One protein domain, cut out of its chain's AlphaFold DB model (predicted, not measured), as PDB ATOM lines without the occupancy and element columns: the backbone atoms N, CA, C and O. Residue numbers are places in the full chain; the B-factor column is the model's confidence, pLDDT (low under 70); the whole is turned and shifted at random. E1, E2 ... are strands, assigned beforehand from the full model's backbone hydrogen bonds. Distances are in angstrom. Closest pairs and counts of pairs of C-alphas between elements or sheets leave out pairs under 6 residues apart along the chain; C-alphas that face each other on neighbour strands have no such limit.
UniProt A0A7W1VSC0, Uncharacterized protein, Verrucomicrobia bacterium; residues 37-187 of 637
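This is residues 37 to 187 of the 637 residues of an uncharacterized protein of Verrucomicrobia bacterium (UniProt A0A7W1VSC0). A strongly twisted sheet of six strands, E3 E2 E5 E6 E11 E8, has the small sheet E4 E1 E7 over one face and the hairpin of E9 and E10 over part of the other. The two larger sheets make a sandwich, two sheets face to face, but only in part: E8 and E11, at one end of the large sheet, are apart from E4, E1 and E7. The printed part has 151 residues, with no named helix and eleven named strands, E1 to E11 in chain order; the class is all strand, though under half of the residues, 66, are in named elements. Both larger sheets are mixed, and E9 with E10 is antiparallel. The whole is compact, with a radius of gyration of the C-alphas of 15.7 A and spans of 48 by 39 by 26 A.

The large sheet holds E3, residues 65 to 67; E2, 55 to 60, 17.5 A long; E5, 102 to 110, 27.8 A; E6, 116 to 120; E11, 178 to 183, 15.5 A; and E8, 138 to 145, 21.3 A. The second sheet holds E4, 93 to 99, 19.4 A; E1, 37 to 43, 19.3 A; and E7, 130 to 134. E9 is residues 156 to 161, 16.8 A, and E10 is 168 to 171. C-alpha 37 is at (94.765, -79.871, 28.951), C-alpha 102 at (87.815, -70.524, 27.863) and C-alpha 183 at (99.968, -53.543, 34.141).

E5 and E6, a hairpin, are antiparallel, with N 107 and O 119 2.8 A apart. E2 is antiparallel to E5, N 57 to O 106 being 2.9 A, and forms a hairpin with the edge strand E3, N 58 to O 67 being 2.8 A. E6 and E11 are parallel, with N 116 to O 180 at 2.8 A; E11 and the edge strand E8 are antiparallel, with N 140 to O 181 at 2.8 A. In the sandwich the strands of one sheet stand at 30 degrees to those of the other; the closest C-alphas of E6 and E7 are those of Val 119 and Leu 134, 5.9 A. E1 is antiparallel to E4, N 39 to O 96 being 2.8 A, and parallel to E7, N 40 to O 130 being 2.9 A. In the hairpin of E9 and E10, N 157 and O 170 are 2.9 A apart; the closest C-alphas of E5 and E10 are those of Ser 109 and Ile 170, 5.8 A.

The C-alphas of Pro 128 and Glu 148, the two farthest apart, are 51.7 A from each other. The printed part has no cut. The links E1 to E2 and E3 to E4 are long; the latter, residues 68 to 92, lies 9 to 25 A from the mean of the C-alphas. Mean pLDDT of the printed part is 86.6; residues 70 to 82 and 173 to 176 are under 70.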
ATOM      1  N   ARG A  37      93.730 -80.445  29.806       90.00
ATOM      2  CA  ARG A  37      94.765 -79.871  28.951       90.00
ATOM      3  C   ARG A  37      95.878 -79.310  29.825       90.00
ATOM      4  O   ARG A  37      95.617 -78.528  30.743       90.00
ATOM      5  N   ASP A  38      97.113 -79.698  29.524       92.44
ATOM      6  CA  ASP A  38      98.298 -79.102  30.135       92.44
ATOM      7  C   ASP A  38      98.582 -77.742  29.490       92.44
ATOM      8  O   ASP A  38      98.641 -77.609  28.264       92.44
ATOM      9  N   VAL A  39      98.758 -76.726  30.329       94.62
ATOM     10  CA  VAL A  39      99.004 -75.336  29.943       94.62
ATOM     11  C   VAL A  39     100.203 -74.818  30.725       94.62
ATOM     12  O   VAL A  39     100.321 -75.048  31.927       94.62
ATOM     13  N   THR A  40     101.090 -74.087  30.058       96.50
ATOM     14  CA  THR A  40     102.183 -73.367  30.723       96.50
ATOM     15  C   THR A  40     101.874 -71.879  30.716       96.50
ATOM     16  O   THR A  40     101.677 -71.293  29.656       96.50
ATOM     17  N   VAL A  41     101.848 -71.251  31.885       96.94
ATOM     18  CA  VAL A  41     101.721 -69.800  32.020       96.94
ATOM     19  C   VAL A  41     103.082 -69.221  32.356       96.94
ATOM     20  O   VAL A  41     103.744 -69.707  33.265       96.94
ATOM     21  N   ILE A  42     103.513 -68.196  31.630       97.75
ATOM     22  CA  ILE A  42     104.800 -67.527  31.835       97.75
ATOM     23  C   ILE A  42     104.528 -66.079  32.212       97.75
ATOM     24  O   ILE A  42     103.834 -65.376  31.482       97.75
ATOM     25  N   VAL A  43     105.097 -65.623  33.323       97.88
ATOM     26  CA  VAL A  43     104.968 -64.248  33.809       97.88
ATOM     27  C   VAL A  43     106.281 -63.509  33.583       97.88
ATOM     28  O   VAL A  43     107.337 -63.932  34.061       97.88
ATOM     29  N   LYS A  44     106.211 -62.390  32.859       97.25
ATOM     30  CA  LYS A  44     107.362 -61.536  32.557       97.25
ATOM     31  C   LYS A  44     107.156 -60.107  33.044       97.25
ATOM     32  O   LYS A  44     106.035 -59.612  33.117       97.25
ATOM     33  N   GLN A  45     108.267 -59.445  33.335       95.75
ATOM     34  CA  GLN A  45     108.344 -58.000  33.533       95.75
ATOM     35  C   GLN A  45     108.323 -57.276  32.183       95.75
ATOM     36  O   GLN A  45     108.484 -57.882  31.122       95.75
ATOM     37  N   ALA A  46     108.196 -55.951  32.224       92.31
ATOM     38  CA  ALA A  46     108.235 -55.103  31.036       92.31
ATOM     39  C   ALA A  46     109.574 -55.148  30.275       92.31
ATOM     40  O   ALA A  46     109.609 -54.787  29.106       92.31
ATOM     41  N   ASP A  47     110.676 -55.547  30.917       92.44
ATOM     42  CA  ASP A  47     111.982 -55.752  30.269       92.44
ATOM     43  C   ASP A  47     112.171 -57.187  29.730       92.44
ATOM     44  O   ASP A  47     113.249 -57.545  29.262       92.44
ATOM     45  N   GLY A  48     111.127 -58.021  29.804       92.94
ATOM     46  CA  GLY A  48     111.141 -59.406  29.344       92.94
ATOM     47  C   GLY A  48     111.734 -60.409  30.337       92.94
ATOM     48  O   GLY A  48     111.694 -61.611  30.052       92.94
ATOM     49  N   LYS A  49     112.242 -59.973  31.499       95.81
ATOM     50  CA  LYS A  49     112.752 -60.890  32.528       95.81
ATOM     51  C   LYS A  49     111.622 -61.699  33.167       95.81
ATOM     52  O   LYS A  49     110.522 -61.171  33.350       95.81
ATOM     53  N   PRO A  50     111.879 -62.960  33.549       96.62
ATOM     54  CA  PRO A  50     110.907 -63.762  34.277       96.62
ATOM     55  C   PRO A  50     110.611 -63.177  35.664       96.62
ATOM     56  O   PRO A  50     111.454 -62.521  36.280       96.62
ATOM     57  N   VAL A  51     109.401 -63.431  36.163       96.50
ATOM     58  CA  VAL A  51     108.974 -63.028  37.509       96.50
ATOM     59  C   VAL A  51     108.795 -64.275  38.356       96.50
ATOM     60  O   VAL A  51     107.798 -64.983  38.219       96.50
ATOM     61  N   ALA A  52     109.752 -64.535  39.242       95.12
ATOM     62  CA  ALA A  52     109.668 -65.636  40.193       95.12
ATOM     63  C   ALA A  52     108.660 -65.348  41.316       95.12
ATOM     64  O   ALA A  52     108.449 -64.192  41.694       95.12
ATOM     65  N   SER A  53     108.055 -66.406  41.865       93.56
ATOM     66  CA  SER A  53     107.138 -66.353  43.014       93.56
ATOM     67  C   SER A  53     105.917 -65.436  42.834       93.56
ATOM     68  O   SER A  53     105.286 -65.045  43.821       93.56
ATOM     69  N   ALA A  54     105.549 -65.105  41.593       93.75
ATOM     70  CA  ALA A  54     104.334 -64.358  41.298       93.75
ATOM     71  C   ALA A  54     103.115 -65.182  41.715       93.75
ATOM     72  O   ALA A  54     103.030 -66.373  41.413       93.75
ATOM     73  N   SER A  55     102.172 -64.543  42.407       92.69
ATOM     74  CA  SER A  55     100.913 -65.177  42.797       92.69
ATOM     75  C   SER A  55     100.011 -65.241  41.577       92.69
ATOM     76  O   SER A  55      99.657 -64.193  41.046       92.69
ATOM     77  N   ILE A  56      99.661 -66.442  41.131       92.38
ATOM     78  CA  ILE A  56      98.917 -66.662  39.894       92.38
ATOM     79  C   ILE A  56      97.632 -67.438  40.144       92.38
ATOM     80  O   ILE A  56      97.585 -68.364  40.959       92.38
ATOM     81  N   TYR A  57      96.617 -67.087  39.364       92.56
ATOM     82  CA  TYR A  57      95.442 -67.903  39.200       92.56
ATOM     83  C   TYR A  57      94.848 -67.893  37.795       92.56
ATOM     84  O   TYR A  57      95.136 -67.007  36.994       92.56
ATOM     85  N   GLY A  58      93.992 -68.876  37.518       92.44
ATOM     86  CA  GLY A  58      93.172 -68.984  36.318       92.44
ATOM     87  C   GLY A  58      91.680 -68.981  36.646       92.44
ATOM     88  O   GLY A  58      91.267 -69.508  37.678       92.44
ATOM     89  N   PHE A  59      90.878 -68.400  35.760       91.38
ATOM     90  CA  PHE A  59      89.421 -68.423  35.807       91.38
ATOM     91  C   PHE A  59      88.851 -68.814  34.445       91.38
ATOM     92  O   PHE A  59      89.290 -68.309  33.409       91.38
ATOM     93  N   SER A  60      87.844 -69.679  34.464       89.31
ATOM     94  CA  SER A  60      87.007 -70.001  33.317       89.31
ATOM     95  C   SER A  60      85.584 -69.495  33.572       89.31
ATOM     96  O   SER A  60      84.897 -70.045  34.435       89.31
ATOM     97  N   PRO A  61      85.124 -68.447  32.859       82.06
ATOM     98  CA  PRO A  61      83.775 -67.905  33.020       82.06
ATOM     99  C   PRO A  61      82.681 -68.878  32.578       82.06
ATOM    100  O   PRO A  61      81.635 -68.955  33.214       82.06
ATOM    101  N   ASP A  62      82.931 -69.639  31.511       78.19
ATOM    102  CA  ASP A  62      82.009 -70.629  30.946       78.19
ATOM    103  C   ASP A  62      81.811 -71.837  31.868       78.19
ATOM    104  O   ASP A  62      80.704 -72.357  31.985       78.19
ATOM    105  N   LEU A  63      82.863 -72.266  32.564       77.69
ATOM    106  CA  LEU A  63      82.764 -73.341  33.554       77.69
ATOM    107  C   LEU A  63      82.511 -72.802  34.968       77.69
ATOM    108  O   LEU A  63      82.182 -73.571  35.873       77.69
ATOM    109  N   ASN A  64      82.641 -71.486  35.158       77.44
ATOM    110  CA  ASN A  64      82.631 -70.810  36.450       77.44
ATOM    111  C   ASN A  64      83.602 -71.491  37.438       77.44
ATOM    112  O   ASN A  64      83.232 -71.830  38.570       77.44
ATOM    113  N   LEU A  65      84.818 -71.761  36.950       81.25
ATOM    114  CA  LEU A  65      85.838 -72.577  37.606       81.25
ATOM    115  C   LEU A  65      87.122 -71.771  37.828       81.25
ATOM    116  O   LEU A  65      87.560 -71.033  36.948       81.25
ATOM    117  N   LEU A  66      87.728 -71.926  38.998       83.81
ATOM    118  CA  LEU A  66      88.965 -71.289  39.422       83.81
ATOM    119  C   LEU A  66      90.069 -72.313  39.618       83.81
ATOM    120  O   LEU A  66      89.841 -73.425  40.094       83.81
ATOM    121  N   TRP A  67      91.281 -71.882  39.293       87.50
ATOM    122  CA  TRP A  67      92.505 -72.651  39.419       87.50
ATOM    123  C   TRP A  67      93.606 -71.792  40.080       87.50
ATOM    124  O   TRP A  67      93.737 -70.642  39.670       87.50
ATOM    125  N   PRO A  68      94.431 -72.281  41.033       84.06
ATOM    126  CA  PRO A  68      94.543 -73.665  41.488       84.06
ATOM    127  C   PRO A  68      93.307 -74.223  42.180       84.06
ATOM    128  O   PRO A  68      92.535 -73.502  42.812       84.06
ATOM    129  N   ARG A  69      93.157 -75.542  42.069       75.75
ATOM    130  CA  ARG A  69      92.214 -76.312  42.872       75.75
ATOM    131  C   ARG A  69      92.637 -76.265  44.345       75.75
ATOM    132  O   ARG A  69      93.820 -76.396  44.651       75.75
ATOM    133  N   ILE A  70      91.674 -76.096  45.247       66.88
ATOM    134  CA  ILE A  70      91.898 -76.104  46.698       66.88
ATOM    135  C   ILE A  70      91.338 -77.416  47.253       66.88
ATOM    136  O   ILE A  70      90.141 -77.522  47.493       66.88
ATOM    137  N   ASP A  71      92.197 -78.420  47.428       53.16
ATOM    138  CA  ASP A  71      91.777 -79.771  47.841       53.16
ATOM    139  C   ASP A  71      91.571 -79.944  49.345       53.16
ATOM    140  O   ASP A  71      90.796 -80.791  49.785       53.16
ATOM    141  N   LYS A  72      92.259 -79.141  50.161       47.25
ATOM    142  CA  LYS A  72      92.190 -79.219  51.624       47.25
ATOM    143  C   LYS A  72      92.093 -77.825  52.207       47.25
ATOM    144  O   LYS A  72      93.111 -77.152  52.351       47.25
ATOM    145  N   TYR A  73      90.883 -77.412  52.576       47.59
ATOM    146  CA  TYR A  73      90.681 -76.235  53.417       47.59
ATOM    147  C   TYR A  73      89.719 -76.531  54.581       47.59
ATOM    148  O   TYR A  73      88.639 -77.081  54.359       47.59
ATOM    149  N   PRO A  74      90.092 -76.187  55.829       34.81
ATOM    150  CA  PRO A  74      89.228 -76.312  56.994       34.81
ATOM    151  C   PRO A  74      88.281 -75.105  57.056       34.81
ATOM    152  O   PRO A  74      88.635 -74.059  57.593       34.81
ATOM    153  N   GLY A  75      87.081 -75.247  56.495       40.19
ATOM    154  CA  GLY A  75      86.065 -74.193  56.481       40.19
ATOM    155  C   GLY A  75      85.989 -73.523  55.118       40.19
ATOM    156  O   GLY A  75      86.812 -72.680  54.765       40.19
ATOM    157  N   SER A  76      85.001 -73.954  54.339       39.94
ATOM    158  CA  SER A  76      84.545 -73.274  53.136       39.94
ATOM    159  C   SER A  76      84.260 -71.810  53.460       39.94
ATOM    160  O   SER A  76      83.682 -71.545  54.507       39.94
ATOM    161  N   ASP A  77      84.635 -70.904  52.550       44.31
ATOM    162  CA  ASP A  77      84.071 -69.553  52.370       44.31
ATOM    163  C   ASP A  77      85.000 -68.335  52.492       44.31
ATOM    164  O   ASP A  77      84.526 -67.198  52.435       44.31
ATOM    165  N   VAL A  78      86.320 -68.525  52.544       40.44
ATOM    166  CA  VAL A  78      87.247 -67.423  52.227       40.44
ATOM    167  C   VAL A  78      87.462 -67.340  50.719       40.44
ATOM    168  O   VAL A  78      87.708 -68.337  50.033       40.44
ATOM    169  N   LEU A  79      87.387 -66.115  50.217       51.47
ATOM    170  CA  LEU A  79      87.663 -65.734  48.843       51.47
ATOM    171  C   LEU A  79      89.173 -65.707  48.686       51.47
ATOM    172  O   LEU A  79      89.855 -64.818  49.166       51.47
ATOM    173  N   TRP A  80      89.670 -66.817  48.153       58.22
ATOM    174  CA  TRP A  80      91.061 -67.153  47.886       58.22
ATOM    175  C   TRP A  80      92.132 -66.493  48.763       58.22
ATOM    176  O   TRP A  80      92.698 -65.446  48.454       58.22
ATOM    177  N   HIS A  81      92.499 -67.194  49.832       61.72
ATOM    178  CA  HIS A  81      93.662 -66.826  50.627       61.72
ATOM    179  C   HIS A  81      94.942 -66.871  49.771       61.72
ATOM    180  O   HIS A  81      95.128 -67.786  48.966       61.72
ATOM    181  N   GLN A  82      95.872 -65.934  49.986       67.31
ATOM    182  CA  GLN A  82      97.107 -65.802  49.195       67.31
ATOM    183  C   GLN A  82      97.942 -67.098  49.127       67.31
ATOM    184  O   GLN A  82      98.653 -67.325  48.145       67.31
ATOM    185  N   SER A  83      97.862 -67.947  50.158       71.88
ATOM    186  CA  SER A  83      98.545 -69.251  50.200       71.88
ATOM    187  C   SER A  83      97.980 -70.284  49.224       71.88
ATOM    188  O   SER A  83      98.642 -71.278  48.957       71.88
ATOM    189  N   SER A  84      96.767 -70.068  48.716       74.06
ATOM    190  CA  SER A  84      96.090 -70.959  47.769       74.06
ATOM    191  C   SER A  84      96.379 -70.601  46.308       74.06
ATOM    192  O   SER A  84      96.029 -71.363  45.410       74.06
ATOM    193  N   LEU A  85      97.002 -69.444  46.058       83.94
ATOM    194  CA  LEU A  85      97.410 -69.019  44.722       83.94
ATOM    195  C   LEU A  85      98.639 -69.808  44.272       83.94
ATOM    196  O   LEU A  85      99.558 -70.051  45.060       83.94
ATOM    197  N   GLY A  86      98.690 -70.137  42.981       88.38
ATOM    198  CA  GLY A  86      99.878 -70.727  42.380       88.38
ATOM    199  C   GLY A  86     101.058 -69.768  42.512       88.38
ATOM    200  O   GLY A  86     100.875 -68.553  42.628       88.38
ATOM    201  N   LYS A  87     102.279 -70.303  42.503       92.88
ATOM    202  CA  LYS A  87     103.512 -69.509  42.547       92.88
ATOM    203  C   LYS A  87     104.388 -69.885  41.370       92.88
ATOM    204  O   LYS A  87     104.699 -71.063  41.205       92.88
ATOM    205  N   THR A  88     104.760 -68.907  40.553       95.38
ATOM    206  CA  THR A  88     105.682 -69.145  39.437       95.38
ATOM    207  C   THR A  88     107.047 -69.619  39.934       95.38
ATOM    208  O   THR A  88     107.520 -69.199  40.995       95.38
ATOM    209  N   GLY A  89     107.683 -70.488  39.151       95.69
ATOM    210  CA  GLY A  89     109.052 -70.932  39.372       95.69
ATOM    211  C   GLY A  89     110.076 -69.819  39.142       95.69
ATOM    212  O   GLY A  89     109.744 -68.689  38.785       95.69
ATOM    213  N   VAL A  90     111.354 -70.152  39.328       94.94
ATOM    214  CA  VAL A  90     112.481 -69.219  39.123       94.94
ATOM    215  C   VAL A  90     112.579 -68.696  37.684       94.94
ATOM    216  O   VAL A  90     113.041 -67.583  37.456       94.94
ATOM    217  N   ASP A  91     112.094 -69.476  36.721       95.88
ATOM    218  CA  ASP A  91     111.988 -69.145  35.298       95.88
ATOM    219  C   ASP A  91     110.720 -68.336  34.962       95.88
ATOM    220  O   ASP A  91     110.437 -68.064  33.795       95.88
ATOM    221  N   GLY A  92     109.939 -67.953  35.976       96.06
ATOM    222  CA  GLY A  92     108.682 -67.230  35.824       96.06
ATOM    223  C   GLY A  92     107.553 -68.072  35.237       96.06
ATOM    224  O   GLY A  92     106.514 -67.507  34.894       96.06
ATOM    225  N   SER A  93     107.725 -69.391  35.111       96.81
ATOM    226  CA  SER A  93     106.713 -70.278  34.544       96.81
ATOM    227  C   SER A  93     105.883 -70.986  35.616       96.81
ATOM    228  O   SER A  93     106.279 -71.133  36.773       96.81
ATOM    229  N   PHE A  94     104.686 -71.410  35.227       94.38
ATOM    230  CA  PHE A  94     103.798 -72.245  36.014       94.38
ATOM    231  C   PHE A  94     103.093 -73.246  35.090       94.38
ATOM    232  O   PHE A  94     102.587 -72.856  34.040       94.38
ATOM    233  N   LYS A  95     103.007 -74.524  35.478       93.69
ATOM    234  CA  LYS A  95     102.291 -75.562  34.713       93.69
ATOM    235  C   LYS A  95     100.947 -75.894  35.354       93.69
ATOM    236  O   LYS A  95     100.916 -76.433  36.455       93.69
ATOM    237  N   ALA A  96      99.854 -75.597  34.661       90.69
ATOM    238  CA  ALA A  96      98.490 -75.871  35.099       90.69
ATOM    239  C   ALA A  96      97.857 -76.987  34.257       90.69
ATOM    240  O   ALA A  96      98.077 -77.060  33.050       90.69
ATOM    241  N   LYS A  97      97.028 -77.818  34.893       89.94
ATOM    242  CA  LYS A  97      96.207 -78.840  34.239       89.94
ATOM    243  C   LYS A  97      94.738 -78.456  34.394       89.94
ATOM    244  O   LYS A  97      94.267 -78.322  35.522       89.94
ATOM    245  N   LEU A  98      94.053 -78.202  33.280       90.50
ATOM    246  CA  LEU A  98      92.758 -77.513  33.258       90.50
ATOM    247  C   LEU A  98      91.758 -78.198  32.325       90.50
ATOM    248  O   LEU A  98      92.174 -78.692  31.281       90.50
ATOM    249  N   PRO A  99      90.452 -78.221  32.640       88.25
ATOM    250  CA  PRO A  99      89.451 -78.769  31.730       88.25
ATOM    251  C   PRO A  99      89.317 -77.881  30.493       88.25
ATOM    252  O   PRO A  99      89.527 -76.664  30.565       88.25
ATOM    253  N   ALA A 100      88.956 -78.478  29.355       85.12
ATOM    254  CA  ALA A 100      88.705 -77.715  28.141       85.12
ATOM    255  C   ALA A 100      87.631 -76.640  28.380       85.12
ATOM    256  O   ALA A 100      86.574 -76.896  28.950       85.12
ATOM    257  N   GLY A 101      87.915 -75.423  27.930       85.81
ATOM    258  CA  GLY A 101      87.068 -74.256  28.147       85.81
ATOM    259  C   GLY A 101      87.817 -72.977  27.801       85.81
ATOM    260  O   GLY A 101      88.982 -73.018  27.374       85.81
ATOM    261  N   LYS A 102      87.159 -71.830  27.974       90.75
ATOM    262  CA  LYS A 102      87.815 -70.524  27.863       90.75
ATOM    263  C   LYS A 102      88.428 -70.149  29.201       90.75
ATOM    264  O   LYS A 102      87.711 -69.941  30.169       90.75
ATOM    265  N   TRP A 103      89.746 -70.006  29.235       94.38
ATOM    266  CA  TRP A 103      90.473 -69.629  30.442       94.38
ATOM    267  C   TRP A 103      91.176 -68.295  30.261       94.38
ATOM    268  O   TRP A 103      91.751 -68.022  29.205       94.38
ATOM    269  N   GLY A 104      91.128 -67.488  31.312       95.75
ATOM    270  CA  GLY A 104      91.968 -66.319  31.516       95.75
ATOM    271  C   GLY A 104      92.793 -66.523  32.780       95.75
ATOM    272  O   GLY A 104      92.383 -67.237  33.694       95.75
ATOM    273  N   PHE A 105      93.962 -65.902  32.835       96.25
ATOM    274  CA  PHE A 105      94.875 -65.961  33.974       96.25
ATOM    275  C   PHE A 105      95.234 -64.570  34.452       96.25
ATOM    276  O   PHE A 105      95.418 -63.679  33.625       96.25
ATOM    277  N   PHE A 106      95.388 -64.428  35.764       94.94
ATOM    278  CA  PHE A 106      95.849 -63.224  36.439       94.94
ATOM    279  C   PHE A 106      97.075 -63.569  37.288       94.94
ATOM    280  O   PHE A 106      97.063 -64.559  38.020       94.94
ATOM    281  N   ALA A 107      98.111 -62.736  37.237       95.56
ATOM    282  CA  ALA A 107      99.277 -62.832  38.101       95.56
ATOM    283  C   ALA A 107      99.616 -61.485  38.756       95.56
ATOM    284  O   ALA A 107      99.603 -60.437  38.111       95.56
ATOM    285  N   GLY A 108      99.955 -61.537  40.046       94.50
ATOM    286  CA  GLY A 108     100.360 -60.391  40.855       94.50
ATOM    287  C   GLY A 108     101.678 -60.634  41.589       94.50
ATOM    288  O   GLY A 108     101.888 -61.708  42.159       94.50
ATOM    289  N   SER A 109     102.576 -59.646  41.597       94.12
ATOM    290  CA  SER A 109     103.837 -59.722  42.348       94.12
ATOM    291  C   SER A 109     104.385 -58.347  42.729       94.12
ATOM    292  O   SER A 109     104.078 -57.344  42.088       94.12
ATOM    293  N   ARG A 110     105.242 -58.315  43.752       93.31
ATOM    294  CA  ARG A 110     106.119 -57.175  44.033       93.31
ATOM    295  C   ARG A 110     107.481 -57.455  43.404       93.31
ATOM    296  O   ARG A 110     108.090 -58.487  43.678       93.31
ATOM    297  N   LEU A 111     107.941 -56.546  42.557       92.12
ATOM    298  CA  LEU A 111     109.208 -56.650  41.843       92.12
ATOM    299  C   LEU A 111     110.391 -56.216  42.731       92.12
ATOM    300  O   LEU A 111     110.186 -55.485  43.707       92.12
ATOM    301  N   PRO A 112     111.633 -56.639  42.412       88.75
ATOM    302  CA  PRO A 112     112.822 -56.305  43.207       88.75
ATOM    303  C   PRO A 112     113.095 -54.804  43.333       88.75
ATOM    304  O   PRO A 112     113.596 -54.349  44.355       88.75
ATOM    305  N   ASP A 113     112.730 -54.023  42.316       87.06
ATOM    306  CA  ASP A 113     112.833 -52.562  42.325       87.06
ATOM    307  C   ASP A 113     111.741 -51.886  43.176       87.06
ATOM    308  O   ASP A 113     111.734 -50.666  43.321       87.06
ATOM    309  N   GLY A 114     110.814 -52.660  43.748       87.88
ATOM    310  CA  GLY A 114     109.685 -52.187  44.539       87.88
ATOM    311  C   GLY A 114     108.432 -51.849  43.730       87.88
ATOM    312  O   GLY A 114     107.434 -51.477  44.343       87.88
ATOM    313  N   ALA A 115     108.451 -51.980  42.399       91.25
ATOM    314  CA  ALA A 115     107.252 -51.830  41.583       91.25
ATOM    315  C   ALA A 115     106.274 -52.993  41.806       91.25
ATOM    316  O   ALA A 115     106.653 -54.102  42.185       91.25
ATOM    317  N   VAL A 116     104.996 -52.746  41.552       93.62
ATOM    318  CA  VAL A 116     103.945 -53.758  41.599       93.62
ATOM    319  C   VAL A 116     103.590 -54.211  40.195       93.62
ATOM    320  O   VAL A 116     103.346 -53.408  39.306       93.62
ATOM    321  N   LEU A 117     103.564 -55.520  39.997       95.88
ATOM    322  CA  LEU A 117     103.144 -56.164  38.765       95.88
ATOM    323  C   LEU A 117     101.730 -56.706  38.951       95.88
ATOM    324  O   LEU A 117     101.520 -57.521  39.845       95.88
ATOM    325  N   ALA A 118     100.801 -56.320  38.083       95.75
ATOM    326  CA  ALA A 118      99.477 -56.929  37.983       95.75
ATOM    327  C   ALA A 118      99.147 -57.156  36.504       95.75
ATOM    328  O   ALA A 118      98.845 -56.221  35.767       95.75
ATOM    329  N   VAL A 119      99.249 -58.405  36.057       97.38
ATOM    330  CA  VAL A 119      99.112 -58.781  34.645       97.38
ATOM    331  C   VAL A 119      98.057 -59.858  34.470       97.38
ATOM    332  O   VAL A 119      97.929 -60.755  35.298       97.38
ATOM    333  N   TRP A 120      97.299 -59.783  33.385       97.25
ATOM    334  CA  TRP A 120      96.248 -60.737  33.063       97.25
ATOM    335  C   TRP A 120      96.168 -61.009  31.563       97.25
ATOM    336  O   TRP A 120      96.708 -60.270  30.740       97.25
ATOM    337  N   SER A 121      95.507 -62.109  31.220       96.44
ATOM    338  CA  SER A 121      95.225 -62.518  29.842       96.44
ATOM    339  C   SER A 121      93.740 -62.407  29.528       96.44
ATOM    340  O   SER A 121      92.893 -62.455  30.418       96.44
ATOM    341  N   GLU A 122      93.439 -62.296  28.238       94.62
ATOM    342  CA  GLU A 122      92.086 -62.461  27.715       94.62
ATOM    343  C   GLU A 122      91.590 -63.898  27.916       94.62
ATOM    344  O   GLU A 122      92.370 -64.856  27.897       94.62
ATOM    345  N   PHE A 123      90.272 -64.060  28.035       94.50
ATOM    346  CA  PHE A 123      89.650 -65.380  28.099       94.50
ATOM    347  C   PHE A 123      89.683 -66.052  26.726       94.50
ATOM    348  O   PHE A 123      88.963 -65.660  25.806       94.50
ATOM    349  N   ALA A 124      90.485 -67.104  26.592       93.56
ATOM    350  CA  ALA A 124      90.659 -67.812  25.328       93.56
ATOM    351  C   ALA A 124      90.531 -69.330  25.504       93.56
ATOM    352  O   ALA A 124      90.931 -69.857  26.545       93.56
ATOM    353  N   PRO A 125      90.044 -70.065  24.484       91.62
ATOM    354  CA  PRO A 125      90.105 -71.521  24.487       91.62
ATOM    355  C   PRO A 125      91.544 -71.998  24.705       91.62
ATOM    356  O   PRO A 125      92.476 -71.501  24.060       91.62
ATOM    357  N   ILE A 126      91.746 -72.931  25.628       89.31
ATOM    358  CA  ILE A 126      93.055 -73.556  25.853       89.31
ATOM    359  C   ILE A 126      93.212 -74.784  24.964       89.31
ATOM    360  O   ILE A 126      92.257 -75.524  24.796       89.31
ATOM    361  N   SER A 127      94.391 -75.018  24.398       88.75
ATOM    362  CA  SER A 127      94.739 -76.237  23.653       88.75
ATOM    363  C   SER A 127      95.819 -77.014  24.418       88.75
ATOM    364  O   SER A 127      96.520 -76.402  25.231       88.75
ATOM    365  N   PRO A 128      95.979 -78.330  24.194       87.75
ATOM    366  CA  PRO A 128      97.074 -79.087  24.796       87.75
ATOM    367  C   PRO A 128      98.436 -78.435  24.513       87.75
ATOM    368  O   PRO A 128      98.703 -78.015  23.386       87.75
ATOM    369  N   GLY A 129      99.274 -78.295  25.543       89.19
ATOM    370  CA  GLY A 129     100.610 -77.700  25.436       89.19
ATOM    371  C   GLY A 129     100.626 -76.181  25.231       89.19
ATOM    372  O   GLY A 129     101.686 -75.617  24.959       89.19
ATOM    373  N   LYS A 130      99.479 -75.495  25.348       94.06
ATOM    374  CA  LYS A 130      99.402 -74.044  25.135       94.06
ATOM    375  C   LYS A 130     100.316 -73.300  26.109       94.06
ATOM    376  O   LYS A 130     100.290 -73.542  27.317       94.06
ATOM    377  N   VAL A 131     101.066 -72.338  25.577       95.94
ATOM    378  CA  VAL A 131     101.844 -71.380  26.367       95.94
ATOM    379  C   VAL A 131     101.093 -70.054  26.412       95.94
ATOM    380  O   VAL A 131     100.745 -69.494  25.374       95.94
ATOM    381  N   ILE A 132     100.828 -69.554  27.615       96.38
ATOM    382  CA  ILE A 132     100.157 -68.276  27.857       96.38
ATOM    383  C   ILE A 132     101.177 -67.323  28.459       96.38
ATOM    384  O   ILE A 132     101.696 -67.561  29.548       96.38
ATOM    385  N   LEU A 133     101.469 -66.241  27.746       96.50
ATOM    386  CA  LEU A 133     102.374 -65.205  28.221       96.50
ATOM    387  C   LEU A 133     101.582 -64.095  28.918       96.50
ATOM    388  O   LEU A 133     100.727 -63.462  28.303       96.50
ATOM    389  N   LEU A 134     101.909 -63.833  30.180       97.50
ATOM    390  CA  LEU A 134     101.448 -62.682  30.944       97.50
ATOM    391  C   LEU A 134     102.587 -61.666  31.019       97.50
ATOM    392  O   LEU A 134     103.586 -61.883  31.707       97.50
ATOM    393  N   ALA A 135     102.440 -60.568  30.289       95.56
ATOM    394  CA  ALA A 135     103.399 -59.474  30.265       95.56
ATOM    395  C   ALA A 135     102.661 -58.130  30.383       95.56
ATOM    396  O   ALA A 135     101.527 -58.006  29.905       95.56
ATOM    397  N   PRO A 136     103.278 -57.126  31.021       96.38
ATOM    398  CA  PRO A 136     102.688 -55.804  31.130       96.38
ATOM    399  C   PRO A 136     102.702 -55.093  29.774       96.38
ATOM    400  O   PRO A 136     103.661 -55.187  29.009       96.38
ATOM    401  N   ALA A 137     101.635 -54.350  29.509       95.06
ATOM    402  CA  ALA A 137     101.486 -53.454  28.368       95.06
ATOM    403  C   ALA A 137     101.711 -51.980  28.750       95.06
ATOM    404  O   ALA A 137     101.978 -51.160  27.876       95.06
ATOM    405  N   ALA A 138     101.622 -51.637  30.040       95.06
ATOM    406  CA  ALA A 138     101.782 -50.275  30.535       95.06
ATOM    407  C   ALA A 138     102.665 -50.217  31.787       95.06
ATOM    408  O   ALA A 138     102.688 -51.141  32.603       95.06
ATOM    409  N   ARG A 139     103.367 -49.089  31.947       96.12
ATOM    410  CA  ARG A 139     104.023 -48.678  33.193       96.12
ATOM    411  C   ARG A 139     103.302 -47.443  33.717       96.12
ATOM    412  O   ARG A 139     103.001 -46.554  32.925       96.12
ATOM    413  N   LYS A 140     103.004 -47.426  35.012       95.69
ATOM    414  CA  LYS A 140     102.253 -46.362  35.678       95.69
ATOM    415  C   LYS A 140     102.928 -45.899  36.944       95.69
ATOM    416  O   LYS A 140     103.613 -46.680  37.605       95.69
ATOM    417  N   GLN A 141     102.692 -44.643  37.279       94.88
ATOM    418  CA  GLN A 141     103.178 -44.004  38.483       94.88
ATOM    419  C   GLN A 141     102.037 -43.227  39.144       94.88
ATOM    420  O   GLN A 141     101.627 -42.175  38.658       94.88
ATOM    421  N   TRP A 142     101.534 -43.746  40.263       94.19
ATOM    422  CA  TRP A 142     100.374 -43.193  40.963       94.19
ATOM    423  C   TRP A 142     100.686 -42.796  42.393       94.19
ATOM    424  O   TRP A 142     101.356 -43.541  43.102       94.19
ATOM    425  N   ALA A 143     100.145 -41.664  42.827       92.19
ATOM    426  CA  ALA A 143     100.069 -41.313  44.239       92.19
ATOM    427  C   ALA A 143      98.630 -41.524  44.716       92.19
ATOM    428  O   ALA A 143      97.715 -40.852  44.240       92.19
ATOM    429  N   LEU A 144      98.407 -42.485  45.614       92.00
ATOM    430  CA  LEU A 144      97.073 -42.691  46.181       92.00
ATOM    431  C   LEU A 144      96.763 -41.558  47.143       92.00
ATOM    432  O   LEU A 144      97.594 -41.231  47.987       92.00
ATOM    433  N   SER A 145      95.567 -40.992  47.048       91.25
ATOM    434  CA  SER A 145      95.113 -39.974  47.982       91.25
ATOM    435  C   SER A 145      93.704 -40.215  48.505       91.25
ATOM    436  O   SER A 145      92.888 -40.894  47.878       91.25
ATOM    437  N   SER A 146      93.437 -39.681  49.696       89.31
ATOM    438  CA  SER A 146      92.123 -39.691  50.331       89.31
ATOM    439  C   SER A 146      91.100 -38.903  49.502       89.31
ATOM    440  O   SER A 146      91.433 -38.254  48.509       89.31
ATOM    441  N   PHE A 147      89.835 -38.931  49.924       87.06
ATOM    442  CA  PHE A 147      88.790 -38.097  49.319       87.06
ATOM    443  C   PHE A 147      89.107 -36.589  49.415       87.06
ATOM    444  O   PHE A 147      88.667 -35.814  48.577       87.06
ATOM    445  N   GLU A 148      89.909 -36.184  50.405       87.44
ATOM    446  CA  GLU A 148      90.362 -34.802  50.622       87.44
ATOM    447  C   GLU A 148      91.755 -34.539  50.014       87.44
ATOM    448  O   GLU A 148      92.410 -33.556  50.341       87.44
ATOM    449  N   HIS A 149      92.210 -35.411  49.107       86.62
ATOM    450  CA  HIS A 149      93.493 -35.324  48.400       86.62
ATOM    451  C   HIS A 149      94.756 -35.455  49.271       86.62
ATOM    452  O   HIS A 149      95.858 -35.168  48.804       86.62
ATOM    453  N   GLU A 150      94.641 -35.969  50.495       87.44
ATOM    454  CA  GLU A 150      95.804 -36.280  51.334       87.44
ATOM    455  C   GLU A 150      96.511 -37.545  50.837       87.44
ATOM    456  O   GLU A 150      95.849 -38.549  50.581       87.44
ATOM    457  N   ALA A 151      97.840 -37.532  50.720       88.19
ATOM    458  CA  ALA A 151      98.603 -38.691  50.254       88.19
ATOM    459  C   ALA A 151      98.520 -39.880  51.230       88.19
ATOM    460  O   ALA A 151      98.639 -39.719  52.447       88.19
ATOM    461  N   LEU A 152      98.352 -41.085  50.679       89.00
ATOM    462  CA  LEU A 152      98.171 -42.333  51.413       89.00
ATOM    463  C   LEU A 152      99.255 -43.353  51.047       89.00
ATOM    464  O   LEU A 152      99.440 -43.716  49.886       89.00
ATOM    465  N   ALA A 153      99.939 -43.879  52.064       88.56
ATOM    466  CA  ALA A 153     100.952 -44.917  51.895       88.56
ATOM    467  C   ALA A 153     100.336 -46.317  52.060       88.56
ATOM    468  O   ALA A 153     100.068 -46.765  53.177       88.56
ATOM    469  N   ALA A 154     100.136 -47.027  50.948       88.31
ATOM    470  CA  ALA A 154      99.575 -48.376  50.956       88.31
ATOM    471  C   ALA A 154     100.580 -49.421  51.473       88.31
ATOM    472  O   ALA A 154     101.669 -49.593  50.924       88.31
ATOM    473  N   ARG A 155     100.178 -50.187  52.491       87.50
ATOM    474  CA  ARG A 155     100.899 -51.382  52.960       87.50
ATOM    475  C   ARG A 155     100.618 -52.581  52.062       87.50
ATOM    476  O   ARG A 155     101.509 -53.394  51.817       87.50
ATOM    477  N   GLN A 156      99.384 -52.709  51.593       88.19
ATOM    478  CA  GLN A 156      98.933 -53.813  50.758       88.19
ATOM    479  C   GLN A 156      97.978 -53.280  49.698       88.19
ATOM    480  O   GLN A 156      97.181 -52.382  49.961       88.19
ATOM    481  N   MET A 157      98.074 -53.831  48.495       89.81
ATOM    482  CA  MET A 157      97.198 -53.498  47.381       89.81
ATOM    483  C   MET A 157      96.512 -54.753  46.878       89.81
ATOM    484  O   MET A 157      97.071 -55.845  46.930       89.81
ATOM    485  N   PHE A 158      95.305 -54.588  46.372       89.25
ATOM    486  CA  PHE A 158      94.466 -55.665  45.891       89.25
ATOM    487  C   PHE A 158      93.971 -55.281  44.507       89.25
ATOM    488  O   PHE A 158      93.309 -54.257  44.335       89.25
ATOM    489  N   PHE A 159      94.307 -56.108  43.524       91.06
ATOM    490  CA  PHE A 159      93.946 -55.876  42.130       91.06
ATOM    491  C   PHE A 159      92.970 -56.940  41.656       91.06
ATOM    492  O   PHE A 159      93.176 -58.126  41.910       91.06
ATOM    493  N   ARG A 160      91.945 -56.521  40.915       89.88
ATOM    494  CA  ARG A 160      91.015 -57.423  40.230       89.88
ATOM    495  C   ARG A 160      90.813 -56.943  38.803       89.88
ATOM    496  O   ARG A 160      90.260 -55.869  38.592       89.88
ATOM    497  N   ALA A 161      91.271 -57.709  37.819       91.81
ATOM    498  CA  ALA A 161      91.012 -57.381  36.419       91.81
ATOM    499  C   ALA A 161      89.513 -57.499  36.098       91.81
ATOM    500  O   ALA A 161      88.808 -58.331  36.668       91.81
ATOM    501  N   SER A 162      89.020 -56.682  35.167       89.38
ATOM    502  CA  SER A 162      87.630 -56.764  34.712       89.38
ATOM    503  C   SER A 162      87.313 -58.166  34.173       89.38
ATOM    504  O   SER A 162      88.085 -58.729  33.400       89.38
ATOM    505  N   GLY A 163      86.183 -58.740  34.595       85.75
ATOM    506  CA  GLY A 163      85.770 -60.104  34.238       85.75
ATOM    507  C   GLY A 163      86.428 -61.217  35.062       85.75
ATOM    508  O   GLY A 163      85.987 -62.363  34.986       85.75
ATOM    509  N   PHE A 164      87.435 -60.898  35.878       87.00
ATOM    510  CA  PHE A 164      88.015 -61.836  36.830       87.00
ATOM    511  C   PHE A 164      87.320 -61.736  38.194       87.00
ATOM    512  O   PHE A 164      86.975 -60.639  38.637       87.00
ATOM    513  N   PRO A 165      87.121 -62.863  38.895       79.25
ATOM    514  CA  PRO A 165      86.242 -62.903  40.048       79.25
ATOM    515  C   PRO A 165      86.983 -62.710  41.370       79.25
ATOM    516  O   PRO A 165      86.340 -62.770  42.393       79.25
ATOM    517  N   ALA A 166      88.308 -62.558  41.412       79.62
ATOM    518  CA  ALA A 166      89.038 -62.519  42.682       79.62
ATOM    519  C   ALA A 166      90.087 -61.405  42.716       79.62
ATOM    520  O   ALA A 166      90.789 -61.160  41.729       79.62
ATOM    521  N   PHE A 167      90.211 -60.760  43.875       83.38
ATOM    522  CA  PHE A 167      91.297 -59.828  44.148       83.38
ATOM    523  C   PHE A 167      92.599 -60.586  44.417       83.38
ATOM    524  O   PHE A 167      92.622 -61.545  45.183       83.38
ATOM    525  N   VAL A 168      93.705 -60.131  43.826       85.19
ATOM    526  CA  VAL A 168      95.045 -60.625  44.158       85.19
ATOM    527  C   VAL A 168      95.728 -59.656  45.110       85.19
ATOM    528  O   VAL A 168      95.967 -58.509  44.721       85.19
ATOM    529  N   PRO A 169      96.080 -60.101  46.330       85.75
ATOM    530  CA  PRO A 169      96.863 -59.296  47.249       85.75
ATOM    531  C   PRO A 169      98.314 -59.195  46.769       85.75
ATOM    532  O   PRO A 169      98.982 -60.200  46.514       85.75
ATOM    533  N   ILE A 170      98.820 -57.969  46.710       89.12
ATOM    534  CA  ILE A 170     100.206 -57.646  46.398       89.12
ATOM    535  C   ILE A 170     100.755 -56.761  47.523       89.12
ATOM    536  O   ILE A 170     100.162 -55.720  47.824       89.12
ATOM    537  N   PRO A 171     101.876 -57.140  48.163       86.69
ATOM    538  CA  PRO A 171     102.525 -56.281  49.145       86.69
ATOM    539  C   PRO A 171     102.866 -54.917  48.538       86.69
ATOM    540  O   PRO A 171     103.479 -54.845  47.471       86.69
ATOM    541  N   GLY A 172     102.487 -53.843  49.227       76.81
ATOM    542  CA  GLY A 172     102.810 -52.480  48.827       76.81
ATOM    543  C   GLY A 172     104.307 -52.171  48.966       76.81
ATOM    544  O   GLY A 172     105.042 -52.900  49.652       76.81
ATOM    545  N   PRO A 173     104.797 -51.106  48.310       69.06
ATOM    546  CA  PRO A 173     106.142 -50.595  48.535       69.06
ATOM    547  C   PRO A 173     106.247 -50.080  49.975       69.06
ATOM    548  O   PRO A 173     105.404 -49.315  50.439       69.06
ATOM    549  N   ALA A 174     107.271 -50.512  50.713       63.94
ATOM    550  CA  ALA A 174     107.442 -50.095  52.102       63.94
ATOM    551  C   ALA A 174     107.537 -48.559  52.179       63.94
ATOM    552  O   ALA A 174     108.458 -47.975  51.617       63.94
ATOM    553  N   ALA A 175     106.574 -47.931  52.859       62.16
ATOM    554  CA  ALA A 175     106.545 -46.501  53.166       62.16
ATOM    555  C   ALA A 175     106.572 -45.521  51.971       62.16
ATOM    556  O   ALA A 175     106.846 -44.343  52.188       62.16
ATOM    557  N   SER A 176     106.255 -45.952  50.743       64.19
ATOM    558  CA  SER A 176     106.183 -45.036  49.596       64.19
ATOM    559  C   SER A 176     104.754 -44.561  49.341       64.19
ATOM    560  O   SER A 176     103.835 -45.370  49.238       64.19
ATOM    561  N   GLU A 177     104.579 -43.247  49.202       73.25
ATOM    562  CA  GLU A 177     103.340 -42.614  48.719       73.25
ATOM    563  C   GLU A 177     103.145 -42.806  47.207       73.25
ATOM    564  O   GLU A 177     102.084 -42.504  46.667       73.25
ATOM    565  N   LEU A 178     104.169 -43.325  46.520       87.25
ATOM    566  CA  LEU A 178     104.213 -43.483  45.078       87.25
ATOM    567  C   LEU A 178     104.235 -44.963  44.685       87.25
ATOM    568  O   LEU A 178     105.179 -45.705  44.961       87.25
ATOM    569  N   ILE A 179     103.213 -45.387  43.958       89.75
ATOM    570  CA  ILE A 179     103.105 -46.721  43.387       89.75
ATOM    571  C   ILE A 179     103.643 -46.687  41.968       89.75
ATOM    572  O   ILE A 179     103.083 -46.025  41.097       89.75
ATOM    573  N   ARG A 180     104.692 -47.468  41.711       93.00
ATOM    574  CA  ARG A 180     105.100 -47.826  40.349       93.00
ATOM    575  C   ARG A 180     104.426 -49.137  39.983       93.00
ATOM    576  O   ARG A 180     104.675 -50.134  40.652       93.00
ATOM    577  N   ALA A 181     103.584 -49.143  38.957       93.00
ATOM    578  CA  ALA A 181     102.840 -50.322  38.532       93.00
ATOM    579  C   ALA A 181     103.211 -50.757  37.105       93.00
ATOM    580  O   ALA A 181     103.393 -49.929  36.218       93.00
ATOM    581  N   GLN A 182     103.308 -52.066  36.881       96.12
ATOM    582  CA  GLN A 182     103.419 -52.704  35.571       96.12
ATOM    583  C   GLN A 182     102.136 -53.503  35.321       96.12
ATOM    584  O   GLN A 182     101.850 -54.450  36.056       96.12
ATOM    585  N   LEU A 183     101.355 -53.103  34.314       96.69
ATOM    586  CA  LEU A 183      99.968 -53.543  34.141       96.69
ATOM    587  C   LEU A 183      99.707 -54.126  32.759       96.69
ATOM    588  O   LEU A 183     100.252 -53.636  31.769       96.69
ATOM    589  N   SER A 184      98.841 -55.134  32.676       96.25
ATOM    590  CA  SER A 184      98.243 -55.545  31.399       96.25
ATOM    591  C   SER A 184      97.246 -54.502  30.886       96.25
ATOM    592  O   SER A 184      96.838 -53.596  31.608       96.25
ATOM    593  N   LYS A 185      96.866 -54.624  29.611       94.75
ATOM    594  CA  LYS A 185      95.871 -53.754  28.979       94.75
ATOM    595  C   LYS A 185      94.470 -54.054  29.518       94.75
ATOM    596  O   LYS A 185      94.098 -55.218  29.656       94.75
ATOM    597  N   GLY A 186      93.672 -53.014  29.746       94.75
ATOM    598  CA  GLY A 186      92.269 -53.123  30.122       94.75
ATOM    599  C   GLY A 186      91.936 -52.462  31.455       94.75
ATOM    600  O   GLY A 186      92.735 -51.750  32.063       94.75
ATOM    601  N   ARG A 187      90.697 -52.694  31.894       95.94
ATOM    602  CA  ARG A 187      90.156 -52.159  33.145       95.94
ATOM    603  C   ARG A 187      90.397 -53.119  34.300       95.94
ATOM    604  O   ARG A 187      90.336 -54.336  34.125       95.94
TER     605      ARG A 187